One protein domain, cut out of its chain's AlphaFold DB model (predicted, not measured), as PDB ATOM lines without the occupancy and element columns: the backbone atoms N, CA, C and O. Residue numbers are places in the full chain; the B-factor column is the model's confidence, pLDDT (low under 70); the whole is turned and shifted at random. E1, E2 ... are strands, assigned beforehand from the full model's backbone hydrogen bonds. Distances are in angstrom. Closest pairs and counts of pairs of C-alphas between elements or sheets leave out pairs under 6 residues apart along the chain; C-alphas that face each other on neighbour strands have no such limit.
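This is residues 61 to 233 of the 616 residues of an uncharacterized protein of Brevibacillus choshinensis (UniProt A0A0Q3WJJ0). Picture two strand-built lobes side by side in a flat slab: a sandwich, in which the sheet E1, E2, E5, E4 faces the sheet E3, E6, E7, and a second lobe, in which a curled sheet E8, E10, E13, E12 has the strand pair E11 and E14 across its open side. The lobes meet with few close C-alphas, between E2, E4 and E5 on one side and E8 and E10 on the other. You have 173 residues with 14 named strands, E1 to E14 in order, and no named helix: all strand, each sheet antiparallel. The whole is compact, with a radius of gyration of the C-alphas of 17.0 A and spans of 50 by 47 by 20 A.

Find C-alpha 61 at (38.248, 135.585, 164.166), where E1, residues 61 to 65, begins. Next come E2, 69 to 74; E3, 87 to 93, 20.4 A long; E4, 103 to 109; and E5, 114 to 119. Look for E6 at 129 to 137, 26.4 A, and E7 at 140 to 148, 26.6 A. Then read E8, 157 to 162; E9, 168 to 170; and E10, 178 to 186, 26.2 A, from C-alpha 178 at (52.069, 122.583, 143.637). Last are E11, 199 to 202; E12, 208 to 211; E13, 215 to 218; and E14, 222 to 230, 26.8 A, ending at (43.861, 139.965, 132.023).

Start with hairpin E1 and E2, where N 64 and O 71 are 2.8 A apart. E2 pairs with E5, N 72 to O 115 at 2.9 A, and E5 with edge strand E4, N 116 to O 107 at 2.8 A. Facing this sheet, E6 has E3 as one neighbour, N 90 to O 134 at 3.0 A, and E7 as the other, N 133 to O 144 at 2.9 A. The best planes of these two sheets stand 29 degrees apart; Val 65 of E1 and Glu 144 of E7 have their closest C-alphas at 6.6 A. In the second lobe, E10 pairs with E8, N 184 to O 159 at 2.8 A, and, staggered, with E13, N 179 to O 216 at 3.0 A; E13 and E12 form a hairpin, N 217 to O 209 at 2.8 A. E11 and E14 pair at N 201 and O 227, 2.8 A. The closest C-alphas of E11 and E12 are Ser 202 and Ile 210, 6.1 A. E9 pairs with no named strand.

The C-alphas of Ala 95 and Val 221, the two farthest apart, are 50.4 A from each other. The printed part has no cut; its long links are E2 to E3 and E10 to E11. Its mean pLDDT is 92.5, with residues 166 and 174 under 70.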
ATOM      1  N   GLU A  61      37.757 134.256 163.788       93.12
ATOM      2  CA  GLU A  61      38.248 135.585 164.166       93.12
ATOM      3  C   GLU A  61      38.100 136.576 163.009       93.12
ATOM      4  O   GLU A  61      37.658 137.710 163.190       93.12
ATOM      5  N   SER A  62      38.469 136.158 161.797       92.62
ATOM      6  CA  SER A  62      38.348 137.011 160.617       92.62
ATOM      7  C   SER A  62      38.091 136.222 159.342       92.62
ATOM      8  O   SER A  62      38.544 135.087 159.176       92.62
ATOM      9  N   LEU A  63      37.373 136.861 158.421       95.06
ATOM     10  CA  LEU A  63      37.069 136.360 157.090       95.06
ATOM     11  C   LEU A  63      37.502 137.410 156.068       95.06
ATOM     12  O   LEU A  63      37.167 138.580 156.189       95.06
ATOM     13  N   LYS A  64      38.247 136.991 155.049       93.50
ATOM     14  CA  LYS A  64      38.560 137.805 153.873       93.50
ATOM     15  C   LYS A  64      38.151 137.045 152.631       93.50
ATOM     16  O   LYS A  64      38.585 135.909 152.426       93.50
ATOM     17  N   VAL A  65      37.356 137.682 151.780       94.50
ATOM     18  CA  VAL A  65      36.894 137.085 150.526       94.50
ATOM     19  C   VAL A  65      37.228 137.976 149.339       94.50
ATOM     20  O   VAL A  65      37.232 139.201 149.420       94.50
ATOM     21  N   THR A  66      37.498 137.335 148.212       93.81
ATOM     22  CA  THR A  66      37.558 137.977 146.897       93.81
ATOM     23  C   THR A  66      36.606 137.249 145.953       93.81
ATOM     24  O   THR A  66      35.996 136.248 146.334       93.81
ATOM     25  N   ASN A  67      36.508 137.676 144.690       92.69
ATOM     26  CA  ASN A  67      35.791 136.904 143.674       92.69
ATOM     27  C   ASN A  67      36.599 135.681 143.185       92.69
ATOM     28  O   ASN A  67      36.984 135.597 142.019       92.69
ATOM     29  N   GLY A  68      36.870 134.739 144.087       91.31
ATOM     30  CA  GLY A  68      37.538 133.473 143.781       91.31
ATOM     31  C   GLY A  68      38.373 132.889 144.920       91.31
ATOM     32  O   GLY A  68      38.760 131.724 144.828       91.31
ATOM     33  N   THR A  69      38.642 133.645 145.991       94.38
ATOM     34  CA  THR A  69      39.372 133.157 147.176       94.38
ATOM     35  C   THR A  69      38.650 133.457 148.479       94.38
ATOM     36  O   THR A  69      37.903 134.430 148.585       94.38
ATOM     37  N   ILE A  70      38.911 132.612 149.475       95.69
ATOM     38  CA  ILE A  70      38.508 132.805 150.866       95.69
ATOM     39  C   ILE A  70      39.727 132.538 151.752       95.69
ATOM     40  O   ILE A  70      40.408 131.527 151.573       95.69
ATOM     41  N   SER A  71      39.987 133.436 152.698       94.25
ATOM     42  CA  SER A  71      40.958 133.273 153.780       94.25
ATOM     43  C   SER A  71      40.238 133.504 155.101       94.25
ATOM     44  O   SER A  71      39.601 134.540 155.275       94.25
ATOM     45  N   LEU A  72      40.334 132.547 156.015       95.69
ATOM     46  CA  LEU A  72      39.622 132.556 157.288       95.69
ATOM     47  C   LEU A  72      40.605 132.244 158.414       95.69
ATOM     48  O   LEU A  72      41.289 131.227 158.339       95.69
ATOM     49  N   ILE A  73      40.683 133.109 159.423       93.56
ATOM     50  CA  ILE A  73      41.556 132.944 160.594       93.56
ATOM     51  C   ILE A  73      40.703 132.500 161.780       93.56
ATOM     52  O   ILE A  73      39.640 133.083 162.011       93.56
ATOM     53  N   LEU A  74      41.153 131.471 162.500       93.38
ATOM     54  CA  LEU A  74      40.549 131.044 163.762       93.38
ATOM     55  C   LEU A  74      41.262 131.706 164.950       93.38
ATOM     56  O   LEU A  74      42.490 131.796 164.943       93.38
ATOM     57  N   SER A  75      40.495 132.120 165.961       90.69
ATOM     58  CA  SER A  75      41.009 132.811 167.156       90.69
ATOM     59  C   SER A  75      41.989 131.955 167.958       90.69
ATOM     60  O   SER A  75      42.983 132.453 168.482       90.69
ATOM     61  N   ASP A  76      41.722 130.650 168.011       85.94
ATOM     62  CA  ASP A  76      42.421 129.682 168.847       85.94
ATOM     63  C   ASP A  76      42.812 128.434 168.040       85.94
ATOM     64  O   ASP A  76      42.171 128.105 167.033       85.94
ATOM     65  N   PRO A  77      43.866 127.704 168.457       84.44
ATOM     66  CA  PRO A  77      44.245 126.453 167.819       84.44
ATOM     67  C   PRO A  77      43.130 125.406 167.989       84.44
ATOM     68  O   PRO A  77      42.797 125.038 169.117       84.44
ATOM     69  N   PRO A  78      42.587 124.849 166.894       87.31
ATOM     70  CA  PRO A  78      41.539 123.842 166.983       87.31
ATOM     71  C   PRO A  78      42.079 122.533 167.576       87.31
ATOM     72  O   PRO A  78      43.207 122.115 167.297       87.31
ATOM     73  N   GLN A  79      41.241 121.838 168.353       86.62
ATOM     74  CA  GLN A  79      41.587 120.577 169.037       86.62
ATOM     75  C   GLN A  79      42.038 119.470 168.073       86.62
ATOM     76  O   GLN A  79      42.812 118.576 168.423       86.62
ATOM     77  N   LYS A  80      41.547 119.515 166.833       90.12
ATOM     78  CA  LYS A  80      41.955 118.636 165.739       90.12
ATOM     79  C   LYS A  80      42.356 119.489 164.550       90.12
ATOM     80  O   LYS A  80      41.807 120.560 164.332       90.12
ATOM     81  N   THR A  81      43.302 118.988 163.757       91.19
ATOM     82  CA  THR A  81      43.663 119.648 162.496       91.19
ATOM     83  C   THR A  81      42.434 119.700 161.581       91.19
ATOM     84  O   THR A  81      41.937 118.626 161.227       91.19
ATOM     85  N   PRO A  82      41.956 120.896 161.191       93.56
ATOM     86  CA  PRO A  82      40.749 121.022 160.394       93.56
ATOM     87  C   PRO A  82      40.910 120.424 159.001       93.56
ATOM     88  O   PRO A  82      41.984 120.419 158.393       93.56
ATOM     89  N   THR A  83      39.792 119.971 158.464       94.94
ATOM     90  CA  THR A  83      39.624 119.521 157.090       94.94
ATOM     91  C   THR A  83      38.641 120.435 156.370       94.94
ATOM     92  O   THR A  83      37.832 121.124 156.979       94.94
ATOM     93  N   SER A  84      38.620 120.386 155.037       94.38
ATOM     94  CA  SER A  84      37.667 121.178 154.245       94.38
ATOM     95  C   SER A  84      36.188 120.945 154.593       94.38
ATOM     96  O   SER A  84      35.352 121.750 154.203       94.38
ATOM     97  N   LYS A  85      35.849 119.822 155.245       94.94
ATOM     98  CA  LYS A  85      34.463 119.465 155.591       94.94
ATOM     99  C   LYS A  85      33.963 120.177 156.844       94.94
ATOM    100  O   LYS A  85      32.753 120.245 157.026       94.94
ATOM    101  N   ASP A  86      34.882 120.691 157.651       95.94
ATOM    102  CA  ASP A  86      34.579 121.387 158.902       95.94
ATOM    103  C   ASP A  86      34.139 122.840 158.642       95.94
ATOM    104  O   ASP A  86      33.682 123.531 159.543       95.94
ATOM    105  N   PHE A  87      34.219 123.282 157.381       97.31
ATOM    106  CA  PHE A  87      33.814 124.606 156.929       97.31
ATOM    107  C   PHE A  87      32.637 124.512 155.958       97.31
ATOM    108  O   PHE A  87      32.625 123.689 155.035       97.31
ATOM    109  N   ALA A  88      31.669 125.412 156.109       97.56
ATOM    110  CA  ALA A  88      30.575 125.582 155.164       97.56
ATOM    111  C   ALA A  88      30.501 127.029 154.678       97.56
ATOM    112  O   ALA A  88      30.679 127.968 155.445       97.56
ATOM    113  N   PHE A  89      30.210 127.197 153.387       98.25
ATOM    114  CA  PHE A  89      30.113 128.510 152.763       98.25
ATOM    115  C   PHE A  89      28.801 128.658 152.011       98.25
ATOM    116  O   PHE A  89      28.361 127.749 151.291       98.25
ATOM    117  N   THR A  90      28.193 129.830 152.132       97.81
ATOM    118  CA  THR A  90      27.053 130.224 151.310       97.81
ATOM    119  C   THR A  90      27.309 131.575 150.663       97.81
ATOM    120  O   THR A  90      28.116 132.366 151.138       97.81
ATOM    121  N   GLN A  91      26.644 131.814 149.540       96.94
ATOM    122  CA  GLN A  91      26.692 133.073 148.815       96.94
ATOM    123  C   GLN A  91      25.280 133.620 148.614       96.94
ATOM    124  O   GLN A  91      24.315 132.861 148.442       96.94
ATOM    125  N   LYS A  92      25.171 134.941 148.543       95.88
ATOM    126  CA  LYS A  92      23.962 135.651 148.141       95.88
ATOM    127  C   LYS A  92      24.360 136.823 147.248       95.88
ATOM    128  O   LYS A  92      25.240 137.592 147.607       95.88
ATOM    129  N   THR A  93      23.728 136.943 146.081       92.81
ATOM    130  CA  THR A  93      23.918 138.103 145.193       92.81
ATOM    131  C   THR A  93      22.707 139.019 145.283       92.81
ATOM    132  O   THR A  93      21.593 138.545 145.024       92.81
ATOM    133  N   ASP A  94      22.908 140.299 145.578       89.94
ATOM    134  CA  ASP A  94      21.851 141.309 145.699       89.94
ATOM    135  C   ASP A  94      20.696 140.840 146.627       89.94
ATOM    136  O   ASP A  94      20.890 140.121 147.610       89.94
ATOM    137  N   ALA A  95      19.443 141.158 146.280       77.94
ATOM    138  CA  ALA A  95      18.235 140.641 146.938       77.94
ATOM    139  C   ALA A  95      17.911 139.162 146.603       77.94
ATOM    140  O   ALA A  95      16.777 138.708 146.774       77.94
ATOM    141  N   GLY A  96      18.877 138.401 146.083       84.44
ATOM    142  CA  GLY A  96      18.707 137.000 145.707       84.44
ATOM    143  C   GLY A  96      18.532 136.052 146.897       84.44
ATOM    144  O   GLY A  96      18.712 136.411 148.061       84.44
ATOM    145  N   LYS A  97      18.193 134.792 146.602       89.69
ATOM    146  CA  LYS A  97      18.165 133.726 147.617       89.69
ATOM    147  C   LYS A  97      19.588 133.290 147.970       89.69
ATOM    148  O   LYS A  97      20.428 133.177 147.080       89.69
ATOM    149  N   LYS A  98      19.812 132.983 149.248       93.19
ATOM    150  CA  LYS A  98      21.043 132.366 149.760       93.19
ATOM    151  C   LYS A  98      21.232 130.977 149.144       93.19
ATOM    152  O   LYS A  98      20.276 130.204 149.054       93.19
ATOM    153  N   GLN A  99      22.444 130.669 148.692       96.06
ATOM    154  CA  GLN A  99      22.788 129.412 148.022       96.06
ATOM    155  C   GLN A  99      24.116 128.870 148.543       96.06
ATOM    156  O   GLN A  99      24.995 129.636 148.925       96.06
ATOM    157  N   LYS A 100      24.296 127.548 148.523       96.94
ATOM    158  CA  LYS A 100      25.570 126.922 148.899       96.94
ATOM    159  C   LYS A 100      26.680 127.320 147.920       96.94
ATOM    160  O   LYS A 100      26.501 127.187 146.710       96.94
ATOM    161  N   LEU A 101      27.835 127.728 148.444       97.38
ATOM    162  CA  LEU A 101      29.038 127.983 147.657       97.38
ATOM    163  C   LEU A 101      29.922 126.730 147.637       97.38
ATOM    164  O   LEU A 101      30.229 126.142 148.672       97.38
ATOM    165  N   SER A 102      30.325 126.303 146.441       96.56
ATOM    166  CA  SER A 102      31.247 125.176 146.281       96.56
ATOM    167  C   SER A 102      32.691 125.667 146.274       96.56
ATOM    168  O   SER A 102      33.105 126.342 145.331       96.56
ATOM    169  N   VAL A 103      33.454 125.279 147.294       96.31
ATOM    170  CA  VAL A 103      34.878 125.612 147.451       96.31
ATOM    171  C   VAL A 103      35.798 124.454 147.043       96.31
ATOM    172  O   VAL A 103      35.369 123.302 146.933       96.31
ATOM    173  N   ARG A 104      37.069 124.766 146.777       94.50
ATOM    174  CA  ARG A 104      38.146 123.858 146.348       94.50
ATOM    175  C   ARG A 104      39.483 124.301 146.956       94.50
ATOM    176  O   ARG A 104      39.551 125.310 147.651       94.50
ATOM    177  N   ASP A 105      40.537 123.532 146.677       90.75
ATOM    178  CA  ASP A 105      41.936 123.858 146.998       90.75
ATOM    179  C   ASP A 105      42.205 124.166 148.487       90.75
ATOM    180  O   ASP A 105      43.054 124.992 148.801       90.75
ATOM    181  N   PHE A 106      41.498 123.493 149.407       93.94
ATOM    182  CA  PHE A 106      41.655 123.710 150.849       93.94
ATOM    183  C   PHE A 106      43.109 123.553 151.312       93.94
ATOM    184  O   PHE A 106      43.750 122.526 151.052       93.94
ATOM    185  N   LYS A 107      43.600 124.550 152.053       91.00
ATOM    186  CA  LYS A 107      44.886 124.516 152.757       91.00
ATOM    187  C   LYS A 107      44.717 125.043 154.178       91.00
ATOM    188  O   LYS A 107      44.095 126.078 154.377       91.00
ATOM    189  N   TRP A 108      45.305 124.333 155.136       91.75
ATOM    190  CA  TRP A 108      45.378 124.738 156.536       91.75
ATOM    191  C   TRP A 108      46.809 125.138 156.880       91.75
ATOM    192  O   TRP A 108      47.730 124.342 156.681       91.75
ATOM    193  N   ASP A 109      46.985 126.352 157.397       87.38
ATOM    194  CA  ASP A 109      48.227 126.773 158.031       87.38
ATOM    195  C   ASP A 109      48.087 126.707 159.554       87.38
ATOM    196  O   ASP A 109      47.364 127.490 160.166       87.38
ATOM    197  N   LYS A 110      48.822 125.772 160.163       87.19
ATOM    198  CA  LYS A 110      48.821 125.564 161.611       87.19
ATOM    199  C   LYS A 110      49.434 126.747 162.367       87.19
ATOM    200  O   LYS A 110      49.025 126.977 163.493       87.19
ATOM    201  N   GLY A 111      50.408 127.457 161.790       85.44
ATOM    202  CA  GLY A 111      51.117 128.532 162.494       85.44
ATOM    203  C   GLY A 111      50.280 129.800 162.651       85.44
ATOM    204  O   GLY A 111      50.329 130.439 163.694       85.44
ATOM    205  N   SER A 112      49.498 130.138 161.623       85.25
ATOM    206  CA  SER A 112      48.610 131.309 161.613       85.25
ATOM    207  C   SER A 112      47.134 130.969 161.835       85.25
ATOM    208  O   SER A 112      46.284 131.831 161.642       85.25
ATOM    209  N   HIS A 113      46.816 129.709 162.149       91.75
ATOM    210  CA  HIS A 113      45.446 129.194 162.267       91.75
ATOM    211  C   HIS A 113      44.534 129.589 161.091       91.75
ATOM    212  O   HIS A 113      43.349 129.877 161.265       91.75
ATOM    213  N   THR A 114      45.097 129.632 159.880       92.88
ATOM    214  CA  THR A 114      44.402 130.158 158.704       92.88
ATOM    215  C   THR A 114      43.989 129.040 157.751       92.88
ATOM    216  O   THR A 114      44.811 128.240 157.293       92.88
ATOM    217  N   ALA A 115      42.706 129.018 157.403       94.75
ATOM    218  CA  ALA A 115      42.127 128.180 156.367       94.75
ATOM    219  C   ALA A 115      41.985 128.965 155.054       94.75
ATOM    220  O   ALA A 115      41.383 130.039 155.006       94.75
ATOM    221  N   PHE A 116      42.509 128.399 153.970       94.69
ATOM    222  CA  PHE A 116      42.454 128.975 152.630       94.69
ATOM    223  C   PHE A 116      41.602 128.117 151.710       94.69
ATOM    224  O   PHE A 116      41.716 126.890 151.716       94.69
ATOM    225  N   PHE A 117      40.812 128.769 150.861       95.88
ATOM    226  CA  PHE A 117      39.996 128.122 149.843       95.88
ATOM    227  C   PHE A 117      40.006 128.915 148.539       95.88
ATOM    228  O   PHE A 117      40.189 130.135 148.523       95.88
ATOM    229  N   SER A 118      39.718 128.218 147.444       94.62
ATOM    230  CA  SER A 118      39.334 128.823 146.171       94.62
ATOM    231  C   SER A 118      37.894 128.460 145.810       94.62
ATOM    232  O   SER A 118      37.351 127.458 146.278       94.62
ATOM    233  N   PHE A 119      37.257 129.246 144.951       95.25
ATOM    234  CA  PHE A 119      35.984 128.891 144.327       95.25
ATOM    235  C   PHE A 119      35.920 129.433 142.898       95.25
ATOM    236  O   PHE A 119      36.727 130.269 142.493       95.25
ATOM    237  N   SER A 120      34.978 128.927 142.100       92.50
ATOM    238  CA  SER A 120      34.774 129.439 140.741       92.50
ATOM    239  C   SER A 120      34.243 130.875 140.802       92.50
ATOM    240  O   SER A 120      33.175 131.057 141.387       92.50
ATOM    241  N   PRO A 121      34.908 131.867 140.178       93.69
ATOM    242  CA  PRO A 121      34.461 133.254 140.226       93.69
ATOM    243  C   PRO A 121      32.997 133.410 139.809       93.69
ATOM    244  O   PRO A 121      32.543 132.839 138.810       93.69
ATOM    245  N   ILE A 122      32.252 134.210 140.565       94.31
ATOM    246  CA  ILE A 122      30.866 134.539 140.255       94.31
ATOM    247  C   ILE A 122      30.866 135.434 139.015       94.31
ATOM    248  O   ILE A 122      31.628 136.399 138.907       94.31
ATOM    249  N   SER A 123      30.025 135.086 138.040       93.75
ATOM    250  CA  SER A 123      29.938 135.790 136.757       93.75
ATOM    251  C   SER A 123      29.276 137.161 136.901       93.75
ATOM    252  O   SER A 123      28.291 137.306 137.626       93.75
ATOM    253  N   ALA A 124      29.777 138.152 136.161       94.88
ATOM    254  CA  ALA A 124      29.194 139.491 136.117       94.88
ATOM    255  C   ALA A 124      27.793 139.503 135.473       94.88
ATOM    256  O   ALA A 124      27.532 138.801 134.487       94.88
ATOM    257  N   LYS A 125      26.901 140.347 136.004       94.56
ATOM    258  CA  LYS A 125      25.574 140.643 135.437       94.56
ATOM    259  C   LYS A 125      25.599 141.945 134.632       94.56
ATOM    260  O   LYS A 125      26.627 142.599 134.519       94.56
ATOM    261  N   LYS A 126      24.463 142.308 134.023       94.00
ATOM    262  CA  LYS A 126      24.326 143.543 133.228       94.00
ATOM    263  C   LYS A 126      24.679 144.800 134.033       94.00
ATOM    264  O   LYS A 126      25.320 145.684 133.483       94.00
ATOM    265  N   GLU A 127      24.300 144.829 135.306       94.50
ATOM    266  CA  GLU A 127      24.664 145.873 136.265       94.50
ATOM    267  C   GLU A 127      25.660 145.324 137.292       94.50
ATOM    268  O   GLU A 127      25.829 144.104 137.403       94.50
ATOM    269  N   ALA A 128      26.325 146.224 138.021       94.81
ATOM    270  CA  ALA A 128      27.143 145.839 139.166       94.81
ATOM    271  C   ALA A 128      26.264 145.154 140.222       94.81
ATOM    272  O   ALA A 128      25.098 145.517 140.387       94.81
ATOM    273  N   GLN A 129      26.818 144.152 140.899       95.31
ATOM    274  CA  GLN A 129      26.093 143.350 141.881       95.31
ATOM    275  C   GLN A 129      26.905 143.204 143.160       95.31
ATOM    276  O   GLN A 129      28.128 143.044 143.119       95.31
ATOM    277  N   GLU A 130      26.205 143.227 144.282       96.50
ATOM    278  CA  GLU A 130      26.783 142.972 145.591       96.50
ATOM    279  C   GLU A 130      26.735 141.474 145.884       96.50
ATOM    280  O   GLU A 130      25.741 140.798 145.601       96.50
ATOM    281  N   VAL A 131      27.830 140.946 146.417       96.81
ATOM    282  CA  VAL A 131      27.952 139.554 146.824       96.81
ATOM    283  C   VAL A 131      28.284 139.510 148.299       96.81
ATOM    284  O   VAL A 131      29.296 140.051 148.729       96.81
ATOM    285  N   GLU A 132      27.457 138.795 149.044       97.19
ATOM    286  CA  GLU A 132      27.707 138.428 150.429       97.19
ATOM    287  C   GLU A 132      28.131 136.962 150.485       97.19
ATOM    288  O   GLU A 132      27.443 136.091 149.936       97.19
ATOM    289  N   ILE A 133      29.260 136.695 151.138       97.69
ATOM    290  CA  ILE A 133      29.725 135.352 151.469       97.69
ATOM    291  C   ILE A 133      29.598 135.161 152.971       97.69
ATOM    292  O   ILE A 133      30.144 135.940 153.743       97.69
ATOM    293  N   GLU A 134      28.917 134.098 153.375       97.50
ATOM    294  CA  GLU A 134      28.894 133.643 154.760       97.50
ATOM    295  C   GLU A 134      29.796 132.420 154.901       97.50
ATOM    296  O   GLU A 134      29.708 131.483 154.099       97.50
ATOM    297  N   ALA A 135      30.629 132.430 155.936       97.75
ATOM    298  CA  ALA A 135      31.430 131.300 156.372       97.75
ATOM    299  C   ALA A 135      30.909 130.774 157.709       97.75
ATOM    300  O   ALA A 135      30.551 131.554 158.588       97.75
ATOM    301  N   VAL A 136      30.910 129.454 157.853       97.25
ATOM    302  CA  VAL A 136      30.549 128.745 159.081       97.25
ATOM    303  C   VAL A 136      31.659 127.755 159.414       97.25
ATOM    304  O   VAL A 136      32.094 127.007 158.533       97.25
ATOM    305  N   TYR A 137      32.092 127.754 160.671       95.88
ATOM    306  CA  TYR A 137      33.002 126.783 161.269       95.88
ATOM    307  C   TYR A 137      32.451 126.434 162.653       95.88
ATOM    308  O   TYR A 137      32.324 127.317 163.500       95.88
ATOM    309  N   GLU A 138      32.084 125.167 162.852       89.81
ATOM    310  CA  GLU A 138      31.372 124.710 164.057       89.81
ATOM    311  C   GLU A 138      30.130 125.588 164.333       89.81
ATOM    312  O   GLU A 138      29.257 125.686 163.465       89.81
ATOM    313  N   GLU A 139      30.033 126.233 165.500       89.00
ATOM    314  CA  GLU A 139      28.934 127.153 165.840       89.00
ATOM    315  C   GLU A 139      29.203 128.611 165.417       89.00
ATOM    316  O   GLU A 139      28.293 129.448 165.372       89.00
ATOM    317  N   SER A 140      30.451 128.927 165.060       93.62
ATOM    318  CA  SER A 140      30.870 130.265 164.655       93.62
ATOM    319  C   SER A 140      30.496 130.547 163.201       93.62
ATOM    320  O   SER A 140      30.713 129.730 162.301       93.62
ATOM    321  N   HIS A 141      29.946 131.733 162.949       94.56
ATOM    322  CA  HIS A 141      29.626 132.201 161.607       94.56
ATOM    323  C   HIS A 141      29.964 133.680 161.449       94.56
ATOM    324  O   HIS A 141      29.853 134.467 162.386       94.56
ATOM    325  N   THR A 142      30.364 134.063 160.242       96.25
ATOM    326  CA  THR A 142      30.643 135.458 159.893       96.25
ATOM    327  C   THR A 142      30.372 135.699 158.413       96.25
ATOM    328  O   THR A 142      30.343 134.753 157.617       96.25
ATOM    329  N   THR A 143      30.163 136.955 158.034       96.19
ATOM    330  CA  THR A 143      29.898 137.364 156.653       96.19
ATOM    331  C   THR A 143      30.896 138.411 156.185       96.19
ATOM    332  O   THR A 143      31.394 139.211 156.968       96.19
ATOM    333  N   GLU A 144      31.175 138.412 154.886       95.62
ATOM    334  CA  GLU A 144      31.981 139.436 154.224       95.62
ATOM    335  C   GLU A 144      31.357 139.768 152.865       95.62
ATOM    336  O   GLU A 144      30.789 138.893 152.197       95.62
ATOM    337  N   GLN A 145      31.438 141.036 152.460       95.00
ATOM    338  CA  GLN A 145      30.771 141.543 151.262       95.00
ATOM    339  C   GLN A 145      31.763 142.143 150.270       95.00
ATOM    340  O   GLN A 145      32.773 142.741 150.627       95.00
ATOM    341  N   TYR A 146      31.454 142.002 148.984       95.62
ATOM    342  CA  TYR A 146      32.196 142.654 147.915       95.62
ATOM    343  C   TYR A 146      31.310 142.953 146.710       95.62
ATOM    344  O   TYR A 146      30.231 142.386 146.539       95.62
ATOM    345  N   THR A 147      31.791 143.817 145.819       97.06
ATOM    346  CA  THR A 147      31.069 144.191 144.598       97.06
ATOM    347  C   THR A 147      31.737 143.603 143.359       97.06
ATOM    348  O   THR A 147      32.949 143.722 143.166       97.06
ATOM    349  N   ILE A 148      30.932 142.991 142.489       97.56
ATOM    350  CA  ILE A 148      31.333 142.588 141.138       97.56
ATOM    351  C   ILE A 148      30.886 143.677 140.168       97.56
ATOM    352  O   ILE A 148      29.715 144.065 140.152       97.56
ATOM    353  N   ALA A 149      31.812 144.141 139.335       97.44
ATOM    354  CA  ALA A 149      31.558 145.144 138.318       97.44
ATOM    355  C   ALA A 149      30.528 144.658 137.283       97.44
ATOM    356  O   ALA A 149      30.334 143.458 137.057       97.44
ATOM    357  N   LYS A 150      29.887 145.607 136.595       95.88
ATOM    358  CA  LYS A 150      28.990 145.292 135.479       95.88
ATOM    359  C   LYS A 150      29.720 144.517 134.376       95.88
ATOM    360  O   LYS A 150      30.913 144.705 134.133       95.88
ATOM    361  N   LYS A 151      28.992 143.675 133.647       96.06
ATOM    362  CA  LYS A 151      29.529 142.871 132.544       96.06
ATOM    363  C   LYS A 151      30.169 143.771 131.483       96.06
ATOM    364  O   LYS A 151      29.534 144.696 130.982       96.06
ATOM    365  N   GLY A 152      31.411 143.453 131.118       92.94
ATOM    366  CA  GLY A 152      32.207 144.231 130.164       92.94
ATOM    367  C   GLY A 152      32.914 145.450 130.767       92.94
ATOM    368  O   GLY A 152      33.396 146.293 130.011       92.94
ATOM    369  N   ALA A 153      32.965 145.577 132.099       96.69
ATOM    370  CA  ALA A 153      33.836 146.546 132.762       96.69
ATOM    371  C   ALA A 153      35.308 146.326 132.369       96.69
ATOM    372  O   ALA A 153      35.756 145.194 132.189       96.69
ATOM    373  N   LYS A 154      36.056 147.424 132.222       96.38
ATOM    374  CA  LYS A 154      37.476 147.372 131.867       96.38
ATOM    375  C   LYS A 154      38.306 147.019 133.098       96.38
ATOM    376  O   LYS A 154      38.090 147.585 134.164       96.38
ATOM    377  N   VAL A 155      39.274 146.126 132.918       97.44
ATOM    378  CA  VAL A 155      40.277 145.813 133.942       97.44
ATOM    379  C   VAL A 155      41.243 146.984 134.066       97.44
ATOM    380  O   VAL A 155      41.867 147.372 133.076       97.44
ATOM    381  N   GLU A 156      41.389 147.511 135.277       96.06
ATOM    382  CA  GLU A 156      42.329 148.586 135.580       96.06
ATOM    383  C   GLU A 156      43.551 148.082 136.348       96.06
ATOM    384  O   GLU A 156      44.678 148.418 135.974       96.06
ATOM    385  N   ALA A 157      43.332 147.202 137.329       94.12
ATOM    386  CA  ALA A 157      44.376 146.550 138.110       94.12
ATOM    387  C   ALA A 157      44.118 145.042 138.247       94.12
ATOM    388  O   ALA A 157      43.014 144.550 138.006       94.12
ATOM    389  N   ILE A 158      45.162 144.299 138.609       95.19
ATOM    390  CA  ILE A 158      45.092 142.874 138.929       95.19
ATOM    391  C   ILE A 158      45.840 142.679 140.242       95.19
ATOM    392  O   ILE A 158      46.924 143.231 140.397       95.19
ATOM    393  N   SER A 159      45.267 141.882 141.140       91.94
ATOM    394  CA  SER A 159      45.954 141.381 142.328       91.94
ATOM    395  C   SER A 159      46.040 139.862 142.263       91.94
ATOM    396  O   SER A 159      45.031 139.192 142.017       91.94
ATOM    397  N   ILE A 160      47.224 139.299 142.497       92.19
ATOM    398  CA  ILE A 160      47.411 137.846 142.588       92.19
ATOM    399  C   ILE A 160      47.371 137.392 144.052       92.19
ATOM    400  O   ILE A 160      48.152 137.842 144.886       92.19
ATOM    401  N   PHE A 161      46.499 136.429 144.343       88.25
ATOM    402  CA  PHE A 161      46.393 135.772 145.643       88.25
ATOM    403  C   PHE A 161      46.881 134.328 145.556       88.25
ATOM    404  O   PHE A 161      46.577 133.618 144.598       88.25
ATOM    405  N   VAL A 162      47.605 133.874 146.576       89.38
ATOM    406  CA  VAL A 162      47.985 132.468 146.746       89.38
ATOM    407  C   VAL A 162      47.000 131.782 147.694       89.38
ATOM    408  O   VAL A 162      46.589 132.351 148.703       89.38
ATOM    409  N   VAL A 163      46.580 130.564 147.355       86.88
ATOM    410  CA  VAL A 163      45.743 129.728 148.228       86.88
ATOM    411  C   VAL A 163      46.677 128.918 149.128       86.88
ATOM    412  O   VAL A 163      47.206 127.880 148.722       86.88
ATOM    413  N   GLY A 164      46.924 129.447 150.328       83.75
ATOM    414  CA  GLY A 164      47.972 129.016 151.259       83.75
ATOM    415  C   GLY A 164      49.029 130.107 151.466       83.75
ATOM    416  O   GLY A 164      48.984 131.142 150.817       83.75
ATOM    417  N   GLN A 165      50.001 129.880 152.351       70.62
ATOM    418  CA  GLN A 165      51.067 130.860 152.641       70.62
ATOM    419  C   GLN A 165      52.331 130.669 151.783       70.62
ATOM    420  O   GLN A 165      53.082 131.612 151.542       70.62
ATOM    421  N   ASN A 166      52.601 129.443 151.324       68.81
ATOM    422  CA  ASN A 166      53.933 129.096 150.834       68.81
ATOM    423  C   ASN A 166      54.208 129.585 149.406       68.81
ATOM    424  O   ASN A 166      53.604 129.122 148.438       68.81
ATOM    425  N   ARG A 167      55.228 130.445 149.287       80.75
ATOM    426  CA  ARG A 167      55.950 130.732 148.034       80.75
ATOM    427  C   ARG A 167      57.004 129.671 147.704       80.75
ATOM    428  O   ARG A 167      57.604 129.706 146.633       80.75
ATOM    429  N   GLU A 168      57.219 128.721 148.614       87.00
ATOM    430  CA  GLU A 168      58.192 127.646 148.465       87.00
ATOM    431  C   GLU A 168      57.525 126.322 148.078       87.00
ATOM    432  O   GLU A 168      56.672 125.795 148.794       87.00
ATOM    433  N   LEU A 169      57.976 125.742 146.969       88.75
ATOM    434  CA  LEU A 169      57.682 124.374 146.566       88.75
ATOM    435  C   LEU A 169      58.891 123.477 146.828       88.75
ATOM    436  O   LEU A 169      60.031 123.929 146.837       88.75
ATOM    437  N   THR A 170      58.669 122.176 146.962       86.44
ATOM    438  CA  THR A 170      59.736 121.186 147.133       86.44
ATOM    439  C   THR A 170      59.621 120.118 146.058       86.44
ATOM    440  O   THR A 170      58.601 119.430 145.952       86.44
ATOM    441  N   LEU A 171      60.673 119.956 145.256       85.56
ATOM    442  CA  LEU A 171      60.700 118.964 144.187       85.56
ATOM    443  C   LEU A 171      60.539 117.548 144.766       85.56
ATOM    444  O   LEU A 171      61.177 117.192 145.751       85.56
ATOM    445  N   GLY A 172      59.665 116.730 144.174       74.00
ATOM    446  CA  GLY A 172      59.433 115.349 144.622       74.00
ATOM    447  C   GLY A 172      58.686 115.196 145.958       74.00
ATOM    448  O   GLY A 172      58.517 114.067 146.422       74.00
ATOM    449  N   SER A 173      58.221 116.291 146.573       76.75
ATOM    450  CA  SER A 173      57.333 116.237 147.741       76.75
ATOM    451  C   SER A 173      55.941 115.709 147.369       76.75
ATOM    452  O   SER A 173      55.430 115.967 146.278       76.75
ATOM    453  N   LYS A 174      55.293 114.981 148.284       69.75
ATOM    454  CA  LYS A 174      53.896 114.555 148.095       69.75
ATOM    455  C   LYS A 174      52.910 115.708 148.291       69.75
ATOM    456  O   LYS A 174      51.914 115.772 147.580       69.75
ATOM    457  N   ASP A 175      53.242 116.646 149.178       70.62
ATOM    458  CA  ASP A 175      52.276 117.617 149.707       70.62
ATOM    459  C   ASP A 175      52.597 119.072 149.322       70.62
ATOM    460  O   ASP A 175      51.732 119.945 149.427       70.62
ATOM    461  N   ASN A 176      53.820 119.332 148.831       79.94
ATOM    462  CA  ASN A 176      54.327 120.676 148.523       79.94
ATOM    463  C   ASN A 176      54.941 120.808 147.111       79.94
ATOM    464  O   ASN A 176      55.932 121.504 146.914       79.94
ATOM    465  N   THR A 177      54.410 120.100 146.110       82.94
ATOM    466  CA  THR A 177      54.881 120.202 144.706       82.94
ATOM    467  C   THR A 177      54.078 121.169 143.849       82.94
ATOM    468  O   THR A 177      54.467 121.445 142.710       82.94
ATOM    469  N   THR A 178      52.966 121.690 144.370       89.75
ATOM    470  CA  THR A 178      52.069 122.583 143.637       89.75
ATOM    471  C   THR A 178      51.538 123.697 144.520       89.75
ATOM    472  O   THR A 178      51.205 123.440 145.675       89.75
ATOM    473  N   LEU A 179      51.348 124.881 143.944       90.88
ATOM    474  CA  LEU A 179      50.606 125.976 144.566       90.88
ATOM    475  C   LEU A 179      49.489 126.444 143.631       90.88
ATOM    476  O   LEU A 179      49.537 126.227 142.415       90.88
ATOM    477  N   LYS A 180      48.481 127.087 144.208       92.31
ATOM    478  CA  LYS A 180      47.353 127.656 143.479       92.31
ATOM    479  C   LYS A 180      47.393 129.174 143.609       92.31
ATOM    480  O   LYS A 180      47.329 129.696 144.716       92.31
ATOM    481  N   LEU A 181      47.481 129.850 142.471       93.50
ATOM    482  CA  LEU A 181      47.303 131.288 142.329       93.50
ATOM    483  C   LEU A 181      45.892 131.583 141.817       93.50
ATOM    484  O   LEU A 181      45.337 130.829 141.012       93.50
ATOM    485  N   VAL A 182      45.328 132.693 142.269       92.50
ATOM    486  CA  VAL A 182      44.064 133.248 141.787       92.50
ATOM    487  C   VAL A 182      44.301 134.716 141.469       92.50
ATOM    488  O   VAL A 182      44.690 135.488 142.342       92.50
ATOM    489  N   ALA A 183      44.099 135.092 140.209       94.31
ATOM    490  CA  ALA A 183      44.178 136.478 139.778       94.31
ATOM    491  C   ALA A 183      42.804 137.132 139.914       94.31
ATOM    492  O   ALA A 183      41.803 136.612 139.424       94.31
ATOM    493  N   VAL A 184      42.771 138.281 140.575       94.06
ATOM    494  CA  VAL A 184      41.546 139.009 140.884       94.06
ATOM    495  C   VAL A 184      41.654 140.398 140.249       94.06
ATOM    496  O   VAL A 184      42.332 141.269 140.797       94.06
ATOM    497  N   PRO A 185      41.062 140.605 139.058       96.62
ATOM    498  CA  PRO A 185      41.076 141.901 138.391       96.62
ATOM    499  C   PRO A 185      40.037 142.854 138.996       96.62
ATOM    500  O   PRO A 185      38.928 142.435 139.337       96.62
ATOM    501  N   THR A 186      40.364 144.141 139.065       96.38
ATOM    502  CA  THR A 186      39.460 145.214 139.506       96.38
ATOM    503  C   THR A 186      39.323 146.310 138.453       96.38
ATOM    504  O   THR A 186      40.214 146.504 137.620       96.38
ATOM    505  N   ASP A 187      38.188 147.009 138.460       96.50
ATOM    506  CA  ASP A 187      37.970 148.220 137.665       96.50
ATOM    507  C   ASP A 187      38.487 149.483 138.386       96.50
ATOM    508  O   ASP A 187      39.075 149.414 139.467       96.50
ATOM    509  N   GLU A 188      38.268 150.657 137.787       94.56
ATOM    510  CA  GLU A 188      38.679 151.960 138.337       94.56
ATOM    511  C   GLU A 188      38.065 152.293 139.711       94.56
ATOM    512  O   GLU A 188      38.607 153.124 140.439       94.56
ATOM    513  N   ASN A 189      36.956 151.643 140.080       93.06
ATOM    514  CA  ASN A 189      36.267 151.828 141.357       93.06
ATOM    515  C   ASN A 189      36.662 150.760 142.390       93.06
ATOM    516  O   ASN A 189      36.156 150.775 143.512       93.06
ATOM    517  N   GLY A 190      37.548 149.828 142.024       92.19
ATOM    518  CA  GLY A 190      37.941 148.702 142.864       92.19
ATOM    519  C   GLY A 190      36.961 147.525 142.838       92.19
ATOM    520  O   GLY A 190      37.135 146.590 143.617       92.19
ATOM    521  N   TYR A 191      35.952 147.524 141.959       96.44
ATOM    522  CA  TYR A 191      35.004 146.412 141.845       96.44
ATOM    523  C   TYR A 191      35.614 145.255 141.064       96.44
ATOM    524  O   TYR A 191      36.299 145.465 140.062       96.44
ATOM    525  N   PHE A 192      35.333 144.016 141.475       96.50
ATOM    526  CA  PHE A 192      35.912 142.848 140.818       96.50
ATOM    527  C   PHE A 192      35.339 142.654 139.415       96.50
ATOM    528  O   PHE A 192      34.127 142.537 139.228       96.50
ATOM    529  N   VAL A 193      36.217 142.555 138.423       97.06
ATOM    530  CA  VAL A 193      35.852 142.245 137.040       97.06
ATOM    531  C   VAL A 193      35.779 140.723 136.881       97.06
ATOM    532  O   VAL A 193      36.596 139.987 137.426       97.06
ATOM    533  N   SER A 194      34.783 140.215 136.154       94.31
ATOM    534  CA  SER A 194      34.564 138.770 136.005       94.31
ATOM    535  C   SER A 194      34.221 138.387 134.570       94.31
ATOM    536  O   SER A 194      33.526 139.121 133.868       94.31
ATOM    537  N   GLY A 195      34.687 137.209 134.149       87.94
ATOM    538  CA  GLY A 195      34.482 136.657 132.806       87.94
ATOM    539  C   GLY A 195      35.586 136.984 131.796       87.94
ATOM    540  O   GLY A 195      35.546 136.467 130.680       87.94
ATOM    541  N   GLU A 196      36.575 137.791 132.178       91.12
ATOM    542  CA  GLU A 196      37.747 138.073 131.348       91.12
ATOM    543  C   GLU A 196      38.682 136.861 131.266       91.12
ATOM    544  O   GLU A 196      38.878 136.124 132.235       91.12
ATOM    545  N   LYS A 197      39.282 136.649 130.091       92.06
ATOM    546  CA  LYS A 197      40.221 135.544 129.885       92.06
ATOM    547  C   LYS A 197      41.572 135.877 130.513       92.06
ATOM    548  O   LYS A 197      42.223 136.843 130.120       92.06
ATOM    549  N   GLU A 198      42.034 135.012 131.406       94.44
ATOM    550  CA  GLU A 198      43.384 135.071 131.964       94.44
ATOM    551  C   GLU A 198      44.409 134.320 131.101       94.44
ATOM    552  O   GLU A 198      44.127 133.269 130.516       94.44
ATOM    553  N   THR A 199      45.624 134.864 131.022       96.50
ATOM    554  CA  THR A 199      46.787 134.196 130.424       96.50
ATOM    555  C   THR A 199      47.960 134.250 131.388       96.50
ATOM    556  O   THR A 199      48.404 135.332 131.761       96.50
ATOM    557  N   TRP A 200      48.473 133.084 131.766       97.44
ATOM    558  CA  TRP A 200      49.578 132.948 132.710       97.44
ATOM    559  C   TRP A 200      50.899 132.650 132.002       97.44
ATOM    560  O   TRP A 200      50.935 131.905 131.018       97.44
ATOM    561  N   LYS A 201      52.001 133.183 132.533       97.12
ATOM    562  CA  LYS A 201      53.362 132.928 132.056       97.12
ATOM    563  C   LYS A 201      54.316 132.769 133.235       97.12
ATOM    564  O   LYS A 201      54.271 133.545 134.177       97.12
ATOM    565  N   SER A 202      55.209 131.786 133.141       97.38
ATOM    566  CA  SER A 202      56.360 131.656 134.037       97.38
ATOM    567  C   SER A 202      57.595 132.274 133.390       97.38
ATOM    568  O   SER A 202      57.833 132.066 132.193       97.38
ATOM    569  N   SER A 203      58.382 133.005 134.174       97.56
ATOM    570  CA  SER A 203      59.716 133.475 133.786       97.56
ATOM    571  C   SER A 203      60.684 132.309 133.542       97.56
ATOM    572  O   SER A 203      61.515 132.382 132.637       97.56
ATOM    573  N   ASN A 204      60.533 131.194 134.271       96.56
ATOM    574  CA  ASN A 204      61.386 130.015 134.150       96.56
ATOM    575  C   ASN A 204      60.595 128.698 134.256       96.56
ATOM    576  O   ASN A 204      60.464 128.082 135.315       96.56
ATOM    577  N   THR A 205      60.135 128.202 133.106       96.75
ATOM    578  CA  THR A 205      59.383 126.936 132.985       96.75
ATOM    579  C   THR A 205      60.198 125.666 133.271       96.75
ATOM    580  O   THR A 205      59.623 124.572 133.305       96.75
ATOM    581  N   LYS A 206      61.524 125.773 133.450       95.12
ATOM    582  CA  LYS A 206      62.367 124.666 133.930       95.12
ATOM    583  C   LYS A 206      62.396 124.589 135.458       95.12
ATOM    584  O   LYS A 206      62.692 123.523 135.978       95.12
ATOM    585  N   VAL A 207      62.058 125.680 136.145       94.06
ATOM    586  CA  VAL A 207      61.948 125.748 137.608       94.06
ATOM    587  C   VAL A 207      60.502 125.530 138.037       94.06
ATOM    588  O   VAL A 207      60.208 124.557 138.725       94.06
ATOM    589  N   ALA A 208      59.581 126.364 137.555       95.25
ATOM    590  CA  ALA A 208      58.166 126.295 137.900       95.25
ATOM    591  C   ALA A 208      57.293 126.473 136.652       95.25
ATOM    592  O   ALA A 208      57.438 127.439 135.897       95.25
ATOM    593  N   ARG A 209      56.366 125.540 136.411       96.38
ATOM    594  CA  ARG A 209      55.400 125.625 135.303       96.38
ATOM    595  C   ARG A 209      54.047 126.062 135.817       96.38
ATOM    596  O   ARG A 209      53.527 125.448 136.738       96.38
ATOM    597  N   ILE A 210      53.462 127.056 135.164       96.75
ATOM    598  CA  ILE A 210      52.100 127.512 135.419       96.75
ATOM    599  C   ILE A 210      51.148 126.955 134.360       96.75
ATOM    600  O   ILE A 210      51.458 126.964 133.167       96.75
ATOM    601  N   TYR A 211      50.012 126.432 134.810       94.00
ATOM    602  CA  TYR A 211      48.942 125.887 133.978       94.00
ATOM    603  C   TYR A 211      47.710 126.799 134.015       94.00
ATOM    604  O   TYR A 211      47.611 127.706 134.843       94.00
ATOM    605  N   SER A 212      46.748 126.545 133.124       86.25
ATOM    606  CA  SER A 212      45.452 127.234 133.126       86.25
ATOM    607  C   SER A 212      44.774 127.152 134.497       86.25
ATOM    608  O   SER A 212      44.780 126.086 135.118       86.25
ATOM    609  N   GLY A 213      44.165 128.253 134.947       85.62
ATOM    610  CA  GLY A 213      43.553 128.336 136.271       85.62
ATOM    611  C   GLY A 213      44.567 128.500 137.403       85.62
ATOM    612  O   GLY A 213      44.276 128.079 138.518       85.62
ATOM    613  N   GLY A 214      45.764 129.029 137.134       92.56
ATOM    614  CA  GLY A 214      46.708 129.451 138.173       92.56
ATOM    615  C   GLY A 214      47.397 128.327 138.958       92.56
ATOM    616  O   GLY A 214      47.920 128.572 140.039       92.56
ATOM    617  N   ILE A 215      47.427 127.087 138.460       93.00
ATOM    618  CA  ILE A 215      48.149 125.990 139.133       93.00
ATOM    619  C   ILE A 215      49.632 126.047 138.757       93.00
ATOM    620  O   ILE A 215      49.978 125.778 137.605       93.00
ATOM    621  N   VAL A 216      50.515 126.338 139.715       95.31
ATOM    622  CA  VAL A 216      51.970 126.242 139.525       95.31
ATOM    623  C   VAL A 216      52.446 124.869 139.995       95.31
ATOM    624  O   VAL A 216      52.058 124.412 141.068       95.31
ATOM    625  N   LYS A 217      53.303 124.205 139.215       93.56
ATOM    626  CA  LYS A 217      53.984 122.958 139.586       93.56
ATOM    627  C   LYS A 217      55.497 123.147 139.613       93.56
ATOM    628  O   LYS A 217      56.058 123.728 138.682       93.56
ATOM    629  N   ALA A 218      56.143 122.581 140.628       92.44
ATOM    630  CA  ALA A 218      57.594 122.462 140.706       92.44
ATOM    631  C   ALA A 218      58.128 121.542 139.599       92.44
ATOM    632  O   ALA A 218      57.597 120.452 139.376       92.44
ATOM    633  N   VAL A 219      59.187 121.978 138.918       92.12
ATOM    634  CA  VAL A 219      59.856 121.238 137.834       92.12
ATOM    635  C   VAL A 219      61.352 121.087 138.092       92.12
ATOM    636  O   VAL A 219      61.897 120.013 137.849       92.12
ATOM    637  N   GLY A 220      62.010 122.118 138.616       88.25
ATOM    638  CA  GLY A 220      63.447 122.117 138.879       88.25
ATOM    639  C   GLY A 220      63.814 123.126 139.958       88.25
ATOM    640  O   GLY A 220      63.042 124.035 140.231       88.25
ATOM    641  N   VAL A 221      64.975 122.943 140.584       86.81
ATOM    642  CA  VAL A 221      65.443 123.801 141.682       86.81
ATOM    643  C   VAL A 221      65.786 125.197 141.166       86.81
ATOM    644  O   VAL A 221      66.428 125.323 140.123       86.81
ATOM    645  N   GLY A 222      65.382 126.233 141.902       87.94
ATOM    646  CA  GLY A 222      65.665 127.631 141.574       87.94
ATOM    647  C   GLY A 222      64.494 128.551 141.901       87.94
ATOM    648  O   GLY A 222      63.603 128.178 142.661       87.94
ATOM    649  N   THR A 223      64.486 129.739 141.301       91.94
ATOM    650  CA  THR A 223      63.408 130.727 141.439       91.94
ATOM    651  C   THR A 223      62.711 130.990 140.102       91.94
ATOM    652  O   THR A 223      63.296 130.810 139.025       91.94
ATOM    653  N   ALA A 224      61.430 131.357 140.161       94.25
ATOM    654  CA  ALA A 224      60.641 131.761 139.007       94.25
ATOM    655  C   ALA A 224      59.520 132.731 139.406       94.25
ATOM    656  O   ALA A 224      58.720 132.432 140.283       94.25
ATOM    657  N   ASP A 225      59.394 133.834 138.679       95.06
ATOM    658  CA  ASP A 225      58.235 134.725 138.764       95.06
ATOM    659  C   ASP A 225      57.095 134.251 137.854       95.06
ATOM    660  O   ASP A 225      57.338 133.736 136.749       95.06
ATOM    661  N   ILE A 226      55.852 134.449 138.296       97.06
ATOM    662  CA  ILE A 226      54.640 134.097 137.551       97.06
ATOM    663  C   ILE A 226      53.833 135.356 137.236       97.06
ATOM    664  O   ILE A 226      53.282 135.995 138.125       97.06
ATOM    665  N   THR A 227      53.700 135.678 135.952       96.69
ATOM    666  CA  THR A 227      52.933 136.834 135.469       96.69
ATOM    667  C   THR A 227      51.575 136.391 134.936       96.69
ATOM    668  O   THR A 227      51.493 135.458 134.129       96.69
ATOM    669  N   VAL A 228      50.513 137.102 135.308       97.25
ATOM    670  CA  VAL A 228      49.185 136.977 134.688       97.25
ATOM    671  C   VAL A 228      48.905 138.174 133.786       97.25
ATOM    672  O   VAL A 228      49.375 139.280 134.032       97.25
ATOM    673  N   THR A 229      48.154 137.963 132.708       97.06
ATOM    674  CA  THR A 229      47.604 139.025 131.858       97.06
ATOM    675  C   THR A 229      46.090 138.866 131.755       97.06
ATOM    676  O   THR A 229      45.625 137.800 131.345       97.06
ATOM    677  N   ILE A 230      45.333 139.913 132.100       95.69
ATOM    678  CA  ILE A 230      43.861 139.965 132.023       95.69
ATOM    679  C   ILE A 230      43.456 141.336 131.480       95.69
ATOM    680  O   ILE A 230      43.962 142.355 131.945       95.69
ATOM    681  N   GLY A 231      42.587 141.387 130.465       93.56
ATOM    682  CA  GLY A 231      42.109 142.659 129.898       93.56
ATOM    683  C   GLY A 231      43.221 143.589 129.378       93.56
ATOM    684  O   GLY A 231      43.040 144.800 129.333       93.56
ATOM    685  N   GLY A 232      44.393 143.045 129.028       92.12
ATOM    686  CA  GLY A 232      45.577 143.809 128.608       92.12
ATOM    687  C   GLY A 232      46.461 144.337 129.750       92.12
ATOM    688  O   GLY A 232      47.570 144.797 129.477       92.12
ATOM    689  N   LYS A 233      46.028 144.226 131.011       97.25
ATOM    690  CA  LYS A 233      46.824 144.552 132.205       97.25
ATOM    691  C   LYS A 233      47.633 143.340 132.665       97.25
ATOM    692  O   LYS A 233      47.303 142.207 132.309       97.25
TER     693      LYS A 233